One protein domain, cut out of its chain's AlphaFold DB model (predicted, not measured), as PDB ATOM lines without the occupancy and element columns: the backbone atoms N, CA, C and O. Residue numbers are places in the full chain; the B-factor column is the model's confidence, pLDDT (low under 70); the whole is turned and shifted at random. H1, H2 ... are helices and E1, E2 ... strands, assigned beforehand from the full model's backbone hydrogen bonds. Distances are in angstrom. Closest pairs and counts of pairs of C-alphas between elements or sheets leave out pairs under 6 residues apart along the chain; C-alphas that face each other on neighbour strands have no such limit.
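AT A GLANCE: This is residues 49 to 137 of the 207 residues of the protein "Mutator family transposase" of Slackia isoflavoniconvertens (UniProt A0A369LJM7). The model is a small cluster of three crossed helices, H1, H2 and H3, at one end and a loose, long-looped arm with a small strand hairpin, E1 and E2, at the other. H4 follows H3 and points away from the cluster, near H1, while residues 68 to 88, with no named element, loop out past the hairpin and come back to H1. The printed part has 89 residues, with two named strands and then four named helices in the order E1, E2, H1, H2, H3, H4; the sheet has the order E1 - E2 and is antiparallel. The class is mostly helix, though under half of the residues, 43 of 89, are in named elements. The whole is only just loose, close to compact, with a radius of gyration of the C-alphas of 15.0 A, and is flat, with spans of 47 by 32 by 17 A.

HOW THE PARTS SIT: E1, residues 52 to 54, and E2, residues 65 to 67, form a hairpin of antiparallel neighbour strands at 138 degrees. N 54 and O 65 are 2.9 A apart and N 65 and O 54 are 2.7 A apart, both within hydrogen-bond range. E1 is apart from H1, residues 89 to 100. H1 touches H2, residues 105 to 114, with its residues 95 to 99 alone; the closest C-alphas, of Val 99 and Ala 105, are 6.8 A apart. These two form a helical hairpin at a steep tilt of 42 degrees, opposite ways. H1 touches H3, residues 122 to 128, with its residues 92 to 96 alone, and the closest C-alphas, of Val 92 and Met 128, are 5.7 A apart. Their tilt of 69.5 degrees is steep, only just short of about perpendicular, and they run opposite ways. H2 and H3 touch, about perpendicular at 88 degrees, with the C-alphas of Ala 105 and Thr 122 closest at 6.1 A. The helix packing is mostly crossed, with 0 of these 3 touching pairs at a shallow tilt. H4, residues 130 to 137, is close to H1 but not clearly touching, with the C-alphas of Ser 96 and Leu 132 closest at 7.2 A. H3 and H4 meet only through their link, and H2 and H4 are apart. In H1, H2, H3 and H4 every O i to N i+4 pair is within hydrogen-bond range.

IN THESE COORDINATES: E1 begins at C-alpha 52, (85.320, 31.068, 4.334), and is 6.4 A long; E2 is 5.9 A. H1, the longest helix, begins at C-alpha 89, (70.589, 40.623, 16.234), and is 16.5 A long. H2 is 14.4 A, H3 10.0 A and H4 11.0 A, ending at C-alpha 137, (71.987, 59.200, 27.205).

THE WHOLE: The two C-alphas farthest apart, of His 49 and Gly 102, are 47.7 A apart. The printed part has no cut. The link E2 to H1 is long, with 21 residues. The mean pLDDT of the printed part is 70.4, and residues 49 to 87, 116 and 118 to 119 are under 70.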
ATOM      1  N   HIS A  49      86.800  30.553  -5.489       49.47
ATOM      2  CA  HIS A  49      87.777  30.351  -4.410       49.47
ATOM      3  C   HIS A  49      87.114  29.739  -3.161       49.47
ATOM      4  O   HIS A  49      85.895  29.864  -3.015       49.47
ATOM      5  N   PRO A  50      87.889  29.122  -2.242       43.38
ATOM      6  CA  PRO A  50      87.343  28.447  -1.067       43.38
ATOM      7  C   PRO A  50      86.440  29.367  -0.234       43.38
ATOM      8  O   PRO A  50      86.814  30.493   0.116       43.38
ATOM      9  N   CYS A  51      85.239  28.870   0.075       45.47
ATOM     10  CA  CYS A  51      84.322  29.485   1.026       45.47
ATOM     11  C   CYS A  51      85.040  29.693   2.361       45.47
ATOM     12  O   CYS A  51      85.713  28.791   2.854       45.47
ATOM     13  N   GLN A  52      84.898  30.881   2.951       52.00
ATOM     14  CA  GLN A  52      85.320  31.068   4.334       52.00
ATOM     15  C   GLN A  52      84.224  30.518   5.248       52.00
ATOM     16  O   GLN A  52      83.096  31.018   5.161       52.00
ATOM     17  N   PRO A  53      84.527  29.528   6.101       50.81
ATOM     18  CA  PRO A  53      83.586  29.085   7.114       50.81
ATOM     19  C   PRO A  53      83.445  30.175   8.182       50.81
ATOM     20  O   PRO A  53      84.437  30.697   8.698       50.81
ATOM     21  N   LEU A  54      82.207  30.534   8.503       50.81
ATOM     22  CA  LEU A  54      81.858  31.334   9.668       50.81
ATOM     23  C   LEU A  54      80.842  30.540  10.488       50.81
ATOM     24  O   LEU A  54      79.871  30.067   9.920       50.81
ATOM     25  N   ALA A  55      81.029  30.451  11.804       56.06
ATOM     26  CA  ALA A  55      80.081  29.814  12.719       56.06
ATOM     27  C   ALA A  55      79.313  30.871  13.543       56.06
ATOM     28  O   ALA A  55      79.711  31.165  14.681       56.06
ATOM     29  N   PRO A  56      78.293  31.560  12.993       53.75
ATOM     30  CA  PRO A  56      77.403  32.376  13.810       53.75
ATOM     31  C   PRO A  56      76.577  31.507  14.765       53.75
ATOM     32  O   PRO A  56      76.175  30.390  14.449       53.75
ATOM     33  N   ASN A  57      76.316  32.047  15.955       49.94
ATOM     34  CA  ASN A  57      75.402  31.439  16.916       49.94
ATOM     35  C   ASN A  57      74.004  31.990  16.612       49.94
ATOM     36  O   ASN A  57      73.750  33.170  16.866       49.94
ATOM     37  N   ALA A  58      73.146  31.165  16.021       54.31
ATOM     38  CA  ALA A  58      71.744  31.482  15.771       54.31
ATOM     39  C   ALA A  58      70.870  30.947  16.918       54.31
ATOM     40  O   ALA A  58      71.323  30.130  17.719       54.31
ATOM     41  N   ASN A  59      69.594  31.341  16.961       50.97
ATOM     42  CA  ASN A  59      68.611  30.812  17.924       50.97
ATOM     43  C   ASN A  59      68.455  29.273  17.873       50.97
ATOM     44  O   ASN A  59      67.929  28.681  18.806       50.97
ATOM     45  N   ALA A  60      68.928  28.632  16.798       51.81
ATOM     46  CA  ALA A  60      68.925  27.183  16.586       51.81
ATOM     47  C   ALA A  60      70.288  26.498  16.856       51.81
ATOM     48  O   ALA A  60      70.471  25.343  16.480       51.81
ATOM     49  N   GLY A  61      71.254  27.191  17.475       55.34
ATOM     50  CA  GLY A  61      72.597  26.671  17.767       55.34
ATOM     51  C   GLY A  61      73.701  27.248  16.870       55.34
ATOM     52  O   GLY A  61      73.495  28.211  16.128       55.34
ATOM     53  N   ALA A  62      74.913  26.693  16.973       55.09
ATOM     54  CA  ALA A  62      76.042  27.082  16.127       55.09
ATOM     55  C   ALA A  62      75.836  26.544  14.704       55.09
ATOM     56  O   ALA A  62      75.767  25.334  14.503       55.09
ATOM     57  N   ILE A  63      75.728  27.442  13.725       56.00
ATOM     58  CA  ILE A  63      75.519  27.082  12.320       56.00
ATOM     59  C   ILE A  63      76.783  27.443  11.550       56.00
ATOM     60  O   ILE A  63      77.153  28.611  11.527       56.00
ATOM     61  N   ASP A  64      77.424  26.476  10.894       56.81
ATOM     62  CA  ASP A  64      78.538  26.746   9.982       56.81
ATOM     63  C   ASP A  64      78.004  27.280   8.645       56.81
ATOM     64  O   ASP A  64      77.522  26.545   7.784       56.81
ATOM     65  N   LEU A  65      78.083  28.597   8.466       59.28
ATOM     66  CA  LEU A  65      77.734  29.292   7.236       59.28
ATOM     67  C   LEU A  65      78.979  29.501   6.367       59.28
ATOM     68  O   LEU A  65      79.931  30.189   6.743       59.28
ATOM     69  N   GLY A  66      78.953  28.958   5.151       56.19
ATOM     70  CA  GLY A  66      79.926  29.291   4.114       56.19
ATOM     71  C   GLY A  66      79.580  30.633   3.474       56.19
ATOM     72  O   GLY A  66      78.680  30.703   2.643       56.19
ATOM     73  N   ILE A  67      80.292  31.705   3.833       64.81
ATOM     74  CA  ILE A  67      80.053  33.029   3.238       64.81
ATOM     75  C   ILE A  67      80.875  33.148   1.942       64.81
ATOM     76  O   ILE A  67      82.112  33.181   2.018       64.81
ATOM     77  N   PRO A  68      80.253  33.261   0.750       59.09
ATOM     78  CA  PRO A  68      80.974  33.318  -0.522       59.09
ATOM     79  C   PRO A  68      81.782  34.614  -0.677       59.09
ATOM     80  O   PRO A  68      81.328  35.702  -0.312       59.09
ATOM     81  N   LYS A  69      83.022  34.501  -1.200       58.62
ATOM     82  CA  LYS A  69      83.902  35.656  -1.454       58.62
ATOM     83  C   LYS A  69      83.610  36.333  -2.790       58.62
ATOM     84  O   LYS A  69      84.022  35.823  -3.820       58.62
ATOM     85  N   LEU A  70      82.973  37.508  -2.757       59.59
ATOM     86  CA  LEU A  70      82.884  38.414  -3.907       59.59
ATOM     87  C   LEU A  70      84.244  39.086  -4.161       59.59
ATOM     88  O   LEU A  70      84.936  39.455  -3.213       59.59
ATOM     89  N   ARG A  71      84.631  39.199  -5.442       59.91
ATOM     90  CA  ARG A  71      85.923  39.764  -5.891       59.91
ATOM     91  C   ARG A  71      86.002  41.286  -5.738       59.91
ATOM     92  O   ARG A  71      87.079  41.800  -5.470       59.91
ATOM     93  N   THR A  72      84.865  41.967  -5.855       48.28
ATOM     94  CA  THR A  72      84.734  43.419  -5.703       48.28
ATOM     95  C   THR A  72      83.351  43.709  -5.122       48.28
ATOM     96  O   THR A  72      82.363  43.160  -5.610       48.28
ATOM     97  N   GLY A  73      83.273  44.548  -4.088       59.03
ATOM     98  CA  GLY A  73      82.022  44.887  -3.400       59.03
ATOM     99  C   GLY A  73      81.816  44.160  -2.067       59.03
ATOM    100  O   GLY A  73      82.557  43.244  -1.706       59.03
ATOM    101  N   SER A  74      80.828  44.634  -1.300       58.72
ATOM    102  CA  SER A  74      80.546  44.154   0.052       58.72
ATOM    103  C   SER A  74      80.233  42.662   0.065       58.72
ATOM    104  O   SER A  74      79.524  42.127  -0.787       58.72
ATOM    105  N   ARG A  75      80.761  41.995   1.088       55.59
ATOM    106  CA  ARG A  75      80.308  40.679   1.524       55.59
ATOM    107  C   ARG A  75      78.774  40.675   1.628       55.59
ATOM    108  O   ARG A  75      78.233  41.676   2.062       55.59
ATOM    109  N   PHE A  76      78.143  39.582   1.195       52.25
ATOM    110  CA  PHE A  76      76.889  38.960   1.681       52.25
ATOM    111  C   PHE A  76      76.013  39.756   2.695       52.25
ATOM    112  O   PHE A  76      76.564  40.363   3.602       52.25
ATOM    113  N   PRO A  77      74.664  39.693   2.606       58.50
ATOM    114  CA  PRO A  77      73.750  40.775   2.986       58.50
ATOM    115  C   PRO A  77      74.021  41.336   4.388       58.50
ATOM    116  O   PRO A  77      73.814  40.653   5.393       58.50
ATOM    117  N   GLU A  78      74.414  42.611   4.426       58.22
ATOM    118  CA  GLU A  78      74.638  43.394   5.652       58.22
ATOM    119  C   GLU A  78      73.384  43.438   6.552       58.22
ATOM    120  O   GLU A  78      73.473  43.656   7.761       58.22
ATOM    121  N   ASP A  79      72.209  43.196   5.962       57.97
ATOM    122  CA  ASP A  79      70.921  43.166   6.654       57.97
ATOM    123  C   ASP A  79      70.796  41.975   7.616       57.97
ATOM    124  O   ASP A  79      70.181  42.107   8.674       57.97
ATOM    125  N   LEU A  80      71.372  40.817   7.262       57.75
ATOM    126  CA  LEU A  80      71.201  39.572   8.022       57.75
ATOM    127  C   LEU A  80      72.378  39.286   8.956       57.75
ATOM    128  O   LEU A  80      72.182  38.767  10.051       57.75
ATOM    129  N   ILE A  81      73.603  39.588   8.521       59.34
ATOM    130  CA  ILE A  81      74.815  39.312   9.294       59.34
ATOM    131  C   ILE A  81      75.714  40.534   9.217       59.34
ATOM    132  O   ILE A  81      76.271  40.861   8.171       59.34
ATOM    133  N   GLU A  82      75.878  41.190  10.356       60.47
ATOM    134  CA  GLU A  82      76.788  42.317  10.482       60.47
ATOM    135  C   GLU A  82      78.241  41.840  10.404       60.47
ATOM    136  O   GLU A  82      78.597  40.775  10.931       60.47
ATOM    137  N   ARG A  83      79.103  42.614   9.736       52.66
ATOM    138  CA  ARG A  83      80.520  42.260   9.596       52.66
ATOM    139  C   ARG A  83      81.145  42.014  10.970       52.66
ATOM    140  O   ARG A  83      81.107  42.865  11.846       52.66
ATOM    141  N   TYR A  84      81.743  40.831  11.128       50.97
ATOM    142  CA  TYR A  84      82.382  40.336  12.356       50.97
ATOM    143  C   TYR A  84      81.448  39.987  13.529       50.97
ATOM    144  O   TYR A  84      81.941  39.493  14.548       50.97
ATOM    145  N   SER A  85      80.122  40.121  13.392       57.50
ATOM    146  CA  SER A  85      79.201  39.638  14.424       57.50
ATOM    147  C   SER A  85      78.963  38.135  14.291       57.50
ATOM    148  O   SER A  85      78.503  37.626  13.271       57.50
ATOM    149  N   ARG A  86      79.276  37.401  15.363       65.06
ATOM    150  CA  ARG A  86      78.963  35.966  15.513       65.06
ATOM    151  C   ARG A  86      77.664  35.732  16.295       65.06
ATOM    152  O   ARG A  86      77.469  34.632  16.818       65.06
ATOM    153  N   VAL A  87      76.851  36.771  16.480       65.12
ATOM    154  CA  VAL A  87      75.602  36.741  17.251       65.12
ATOM    155  C   VAL A  87      74.489  37.312  16.395       65.12
ATOM    156  O   VAL A  87      74.662  38.363  15.783       65.12
ATOM    157  N   ASP A  88      73.361  36.616  16.385       73.94
ATOM    158  CA  ASP A  88      72.123  37.099  15.790       73.94
ATOM    159  C   ASP A  88      71.632  38.385  16.489       73.94
ATOM    160  O   ASP A  88      71.649  38.484  17.720       73.94
ATOM    161  N   ARG A  89      71.164  39.370  15.713       74.31
ATOM    162  CA  ARG A  89      70.589  40.623  16.234       74.31
ATOM    163  C   ARG A  89      69.388  40.359  17.144       74.31
ATOM    164  O   ARG A  89      69.221  41.062  18.137       74.31
ATOM    165  N   ALA A  90      68.609  39.312  16.861       78.81
ATOM    166  CA  ALA A  90      67.485  38.909  17.707       78.81
ATOM    167  C   ALA A  90      67.933  38.521  19.129       78.81
ATOM    168  O   ALA A  90      67.291  38.894  20.109       78.81
ATOM    169  N   VAL A  91      69.073  37.833  19.255       79.38
ATOM    170  CA  VAL A  91      69.643  37.451  20.558       79.38
ATOM    171  C   VAL A  91      70.112  38.683  21.326       79.38
ATOM    172  O   VAL A  91      69.913  38.759  22.535       79.38
ATOM    173  N   VAL A  92      70.723  39.653  20.639       81.44
ATOM    174  CA  VAL A  92      71.178  40.908  21.261       81.44
ATOM    175  C   VAL A  92      69.992  41.688  21.831       81.44
ATOM    176  O   VAL A  92      70.053  42.099  22.987       81.44
ATOM    177  N   ALA A  93      68.904  41.819  21.065       83.56
ATOM    178  CA  ALA A  93      67.689  42.506  21.503       83.56
ATOM    179  C   ALA A  93      67.001  41.804  22.688       83.56
ATOM    180  O   ALA A  93      66.654  42.445  23.674       83.56
ATOM    181  N   ALA A  94      66.868  40.474  22.647       85.00
ATOM    182  CA  ALA A  94      66.268  39.726  23.752       85.00
ATOM    183  C   ALA A  94      67.101  39.832  25.044       85.00
ATOM    184  O   ALA A  94      66.562  39.996  26.139       85.00
ATOM    185  N   VAL A  95      68.432  39.763  24.932       87.06
ATOM    186  CA  VAL A  95      69.343  39.918  26.076       87.06
ATOM    187  C   VAL A  95      69.252  41.322  26.668       87.06
ATOM    188  O   VAL A  95      69.229  41.461  27.893       87.06
ATOM    189  N   SER A  96      69.204  42.347  25.820       86.44
ATOM    190  CA  SER A  96      69.164  43.738  26.253       86.44
ATOM    191  C   SER A  96      67.842  44.058  26.973       86.44
ATOM    192  O   SER A  96      67.863  44.627  28.065       86.44
ATOM    193  N   GLU A  97      66.713  43.559  26.464       87.56
ATOM    194  CA  GLU A  97      65.399  43.662  27.111       87.56
ATOM    195  C   GLU A  97      65.348  42.927  28.461       87.56
ATOM    196  O   GLU A  97      64.860  43.462  29.459       87.56
ATOM    197  N   MET A  98      65.908  41.716  28.546       90.19
ATOM    198  CA  MET A  98      65.994  40.992  29.819       90.19
ATOM    199  C   MET A  98      66.768  41.785  30.879       90.19
ATOM    200  O   MET A  98      66.367  41.809  32.046       90.19
ATOM    201  N   VAL A  99      67.878  42.422  30.494       87.31
ATOM    202  CA  VAL A  99      68.673  43.249  31.411       87.31
ATOM    203  C   VAL A  99      67.907  44.513  31.815       87.31
ATOM    204  O   VAL A  99      67.916  44.846  33.000       87.31
ATOM    205  N   ALA A 100      67.188  45.154  30.888       87.25
ATOM    206  CA  ALA A 100      66.320  46.299  31.182       87.25
ATOM    207  C   ALA A 100      65.208  45.944  32.189       87.25
ATOM    208  O   ALA A 100      64.934  46.710  33.109       87.25
ATOM    209  N   ASN A 101      64.662  44.726  32.103       90.31
ATOM    210  CA  ASN A 101      63.696  44.178  33.062       90.31
ATOM    211  C   ASN A 101      64.315  43.786  34.425       90.31
ATOM    212  O   ASN A 101      63.647  43.189  35.271       90.31
ATOM    213  N   GLY A 102      65.599  44.073  34.661       88.44
ATOM    214  CA  GLY A 102      66.276  43.810  35.933       88.44
ATOM    215  C   GLY A 102      66.755  42.367  36.109       88.44
ATOM    216  O   GLY A 102      67.138  41.958  37.213       88.44
ATOM    217  N   VAL A 103      66.778  41.559  35.043       90.62
ATOM    218  CA  VAL A 103      67.345  40.209  35.110       90.62
ATOM    219  C   VAL A 103      68.865  40.314  35.221       90.62
ATOM    220  O   VAL A 103      69.550  40.786  34.318       90.62
ATOM    221  N   SER A 104      69.427  39.821  36.329       86.31
ATOM    222  CA  SER A 104      70.885  39.829  36.508       86.31
ATOM    223  C   SER A 104      71.609  39.139  35.340       86.31
ATOM    224  O   SER A 104      71.205  38.059  34.902       86.31
ATOM    225  N   ALA A 105      72.748  39.686  34.904       85.19
ATOM    226  CA  ALA A 105      73.533  39.136  33.789       85.19
ATOM    227  C   ALA A 105      73.941  37.657  33.980       85.19
ATOM    228  O   ALA A 105      74.166  36.924  33.018       85.19
ATOM    229  N   ARG A 106      74.005  37.179  35.234       86.00
ATOM    230  CA  ARG A 106      74.219  35.757  35.554       86.00
ATOM    231  C   ARG A 106      73.008  34.891  35.202       86.00
ATOM    232  O   ARG A 106      73.194  33.778  34.720       86.00
ATOM    233  N   LYS A 107      71.791  35.380  35.448       87.44
ATOM    234  CA  LYS A 107      70.540  34.686  35.108       87.44
ATOM    235  C   LYS A 107      70.308  34.693  33.596       87.44
ATOM    236  O   LYS A 107      69.968  33.648  33.056       87.44
ATOM    237  N   VAL A 108      70.629  35.798  32.917       86.69
ATOM    238  CA  VAL A 108      70.647  35.861  31.444       86.69
ATOM    239  C   VAL A 108      71.599  34.814  30.862       86.69
ATOM    240  O   VAL A 108      71.206  34.030  30.007       86.69
ATOM    241  N   LYS A 109      72.829  34.720  31.389       85.75
ATOM    242  CA  LYS A 109      73.790  33.691  30.965       85.75
ATOM    243  C   LYS A 109      73.233  32.272  31.121       85.75
ATOM    244  O   LYS A 109      73.400  31.463  30.217       85.75
ATOM    245  N   ARG A 110      72.585  31.965  32.250       85.31
ATOM    246  CA  ARG A 110      71.976  30.641  32.475       85.31
ATOM    247  C   ARG A 110      70.857  30.350  31.471       85.31
ATOM    248  O   ARG A 110      70.816  29.246  30.948       85.31
ATOM    249  N   ALA A 111      70.015  31.339  31.168       84.25
ATOM    250  CA  ALA A 111      68.967  31.212  30.154       84.25
ATOM    251  C   ALA A 111      69.551  30.980  28.747       84.25
ATOM    252  O   ALA A 111      69.102  30.100  28.018       84.25
ATOM    253  N   ALA A 112      70.610  31.708  28.384       79.38
ATOM    254  CA  ALA A 112      71.298  31.523  27.107       79.38
ATOM    255  C   ALA A 112      71.958  30.135  26.989       79.38
ATOM    256  O   ALA A 112      71.905  29.519  25.928       79.38
ATOM    257  N   GLN A 113      72.524  29.614  28.085       82.19
ATOM    258  CA  GLN A 113      73.082  28.258  28.134       82.19
ATOM    259  C   GLN A 113      72.005  27.183  27.960       82.19
ATOM    260  O   GLN A 113      72.215  26.244  27.201       82.19
ATOM    261  N   SER A 114      70.831  27.331  28.586       80.81
ATOM    262  CA  SER A 114      69.724  26.383  28.376       80.81
ATOM    263  C   SER A 114      69.186  26.372  26.943       80.81
ATOM    264  O   SER A 114      68.599  25.382  26.528       80.81
ATOM    265  N   MET A 115      69.405  27.448  26.183       72.56
ATOM    266  CA  MET A 115      69.015  27.562  24.773       72.56
ATOM    267  C   MET A 115      70.137  27.156  23.797       72.56
ATOM    268  O   MET A 115      70.012  27.378  22.598       72.56
ATOM    269  N   GLY A 116      71.247  26.581  24.281       68.88
ATOM    270  CA  GLY A 116      72.338  26.086  23.430       68.88
ATOM    271  C   GLY A 116      73.338  27.153  22.963       68.88
ATOM    272  O   GLY A 116      74.146  26.898  22.070       68.88
ATOM    273  N   ILE A 117      73.330  28.352  23.561       70.69
ATOM    274  CA  ILE A 117      74.340  29.389  23.298       70.69
ATOM    275  C   ILE A 117      75.482  29.232  24.312       70.69
ATOM    276  O   ILE A 117      75.601  29.974  25.291       70.69
ATOM    277  N   ASP A 118      76.358  28.257  24.070       60.34
ATOM    278  CA  ASP A 118      77.375  27.826  25.044       60.34
ATOM    279  C   ASP A 118      78.443  28.886  25.370       60.34
ATOM    280  O   ASP A 118      79.038  28.882  26.451       60.34
ATOM    281  N   ARG A 119      78.690  29.842  24.465       66.12
ATOM    282  CA  ARG A 119      79.790  30.822  24.583       66.12
ATOM    283  C   ARG A 119      79.328  32.240  24.939       66.12
ATOM    284  O   ARG A 119      79.834  33.217  24.377       66.12
ATOM    285  N   MET A 120      78.371  32.400  25.855       71.62
ATOM    286  CA  MET A 120      77.968  33.726  26.350       71.62
ATOM    287  C   MET A 120      78.577  34.033  27.731       71.62
ATOM    288  O   MET A 120      78.162  33.512  28.764       71.62
ATOM    289  N   GLY A 121      79.614  34.878  27.754       73.19
ATOM    290  CA  GLY A 121      80.220  35.398  28.987       73.19
ATOM    291  C   GLY A 121      79.510  36.650  29.514       73.19
ATOM    292  O   GLY A 121      78.821  37.336  28.767       73.19
ATOM    293  N   THR A 122      79.716  36.994  30.789       78.12
ATOM    294  CA  THR A 122      79.113  38.190  31.418       78.12
ATOM    295  C   THR A 122      79.567  39.497  30.762       78.12
ATOM    296  O   THR A 122      78.760  40.402  30.590       78.12
ATOM    297  N   SER A 123      80.828  39.579  30.331       80.62
ATOM    298  CA  SER A 123      81.337  40.714  29.549       80.62
ATOM    299  C   SER A 123      80.645  40.846  28.192       80.62
ATOM    300  O   SER A 123      80.400  41.954  27.737       80.62
ATOM    301  N   ARG A 124      80.273  39.720  27.568       83.94
ATOM    302  CA  ARG A 124      79.547  39.701  26.291       83.94
ATOM    303  C   ARG A 124      78.122  40.226  26.455       83.94
ATOM    304  O   ARG A 124      77.690  41.020  25.636       83.94
ATOM    305  N   VAL A 125      77.437  39.827  27.530       83.12
ATOM    306  CA  VAL A 125      76.112  40.362  27.898       83.12
ATOM    307  C   VAL A 125      76.187  41.872  28.123       83.12
ATOM    308  O   VAL A 125      75.359  42.605  27.603       83.12
ATOM    309  N   SER A 126      77.217  42.344  28.833       84.50
ATOM    310  CA  SER A 126      77.436  43.781  29.035       84.50
ATOM    311  C   SER A 126      77.679  44.519  27.716       84.50
ATOM    312  O   SER A 126      77.089  45.567  27.502       84.50
ATOM    313  N   GLY A 127      78.498  43.968  26.815       83.00
ATOM    314  CA  GLY A 127      78.753  44.580  25.507       83.00
ATOM    315  C   GLY A 127      77.507  44.654  24.617       83.00
ATOM    316  O   GLY A 127      77.332  45.629  23.899       83.00
ATOM    317  N   MET A 128      76.608  43.667  24.705       82.88
ATOM    318  CA  MET A 128      75.318  43.683  23.997       82.88
ATOM    319  C   MET A 128      74.376  44.795  24.475       82.88
ATOM    320  O   MET A 128      73.484  45.181  23.730       82.88
ATOM    321  N   CYS A 129      74.565  45.303  25.696       84.19
ATOM    322  CA  CYS A 129      73.743  46.375  26.258       84.19
ATOM    323  C   CYS A 129      74.251  47.780  25.894       84.19
ATOM    324  O   CYS A 129      73.530  48.742  26.124       84.19
ATOM    325  N   SER A 130      75.430  47.911  25.272       84.50
ATOM    326  CA  SER A 130      76.003  49.216  24.896       84.50
ATOM    327  C   SER A 130      75.063  50.096  24.054       84.50
ATOM    328  O   SER A 130      74.984  51.286  24.337       84.50
ATOM    329  N   PRO A 131      74.306  49.567  23.068       82.81
ATOM    330  CA  PRO A 131      73.360  50.391  22.311       82.81
ATOM    331  C   PRO A 131      72.184  50.902  23.157       82.81
ATOM    332  O   PRO A 131      71.625  51.957  22.871       82.81
ATOM    333  N   LEU A 132      71.791  50.170  24.209       84.44
ATOM    334  CA  LEU A 132      70.781  50.670  25.145       84.44
ATOM    335  C   LEU A 132      71.335  51.824  25.980       84.44
ATOM    336  O   LEU A 132      70.613  52.790  26.215       84.44
ATOM    337  N   ASP A 133      72.600  51.748  26.395       83.75
ATOM    338  CA  ASP A 133      73.241  52.824  27.156       83.75
ATOM    339  C   ASP A 133      73.256  54.142  26.358       83.75
ATOM    340  O   ASP A 133      73.034  55.209  26.931       83.75
ATOM    341  N   GLU A 134      73.422  54.071  25.032       84.50
ATOM    342  CA  GLU A 134      73.293  55.225  24.128       84.50
ATOM    343  C   GLU A 134      71.870  55.802  24.143       84.50
ATOM    344  O   GLU A 134      71.698  57.002  24.341       84.50
ATOM    345  N   SER A 135      70.836  54.958  24.049       84.38
ATOM    346  CA  SER A 135      69.434  55.415  24.087       84.38
ATOM    347  C   SER A 135      69.017  56.058  25.418       84.38
ATOM    348  O   SER A 135      68.077  56.850  25.469       84.38
ATOM    349  N   VAL A 136      69.716  55.733  26.509       86.88
ATOM    350  CA  VAL A 136      69.501  56.324  27.837       86.88
ATOM    351  C   VAL A 136      70.224  57.671  27.982       86.88
ATOM    352  O   VAL A 136      69.835  58.486  28.821       86.88
ATOM    353  N   ALA A 137      71.246  57.942  27.168       86.44
ATOM    354  CA  ALA A 137      71.987  59.200  27.205       86.44
ATOM    355  C   ALA A 137      71.153  60.386  26.687       86.44
ATOM    356  O   ALA A 137      71.233  61.476  27.253       86.44
TER     357      ALA A 137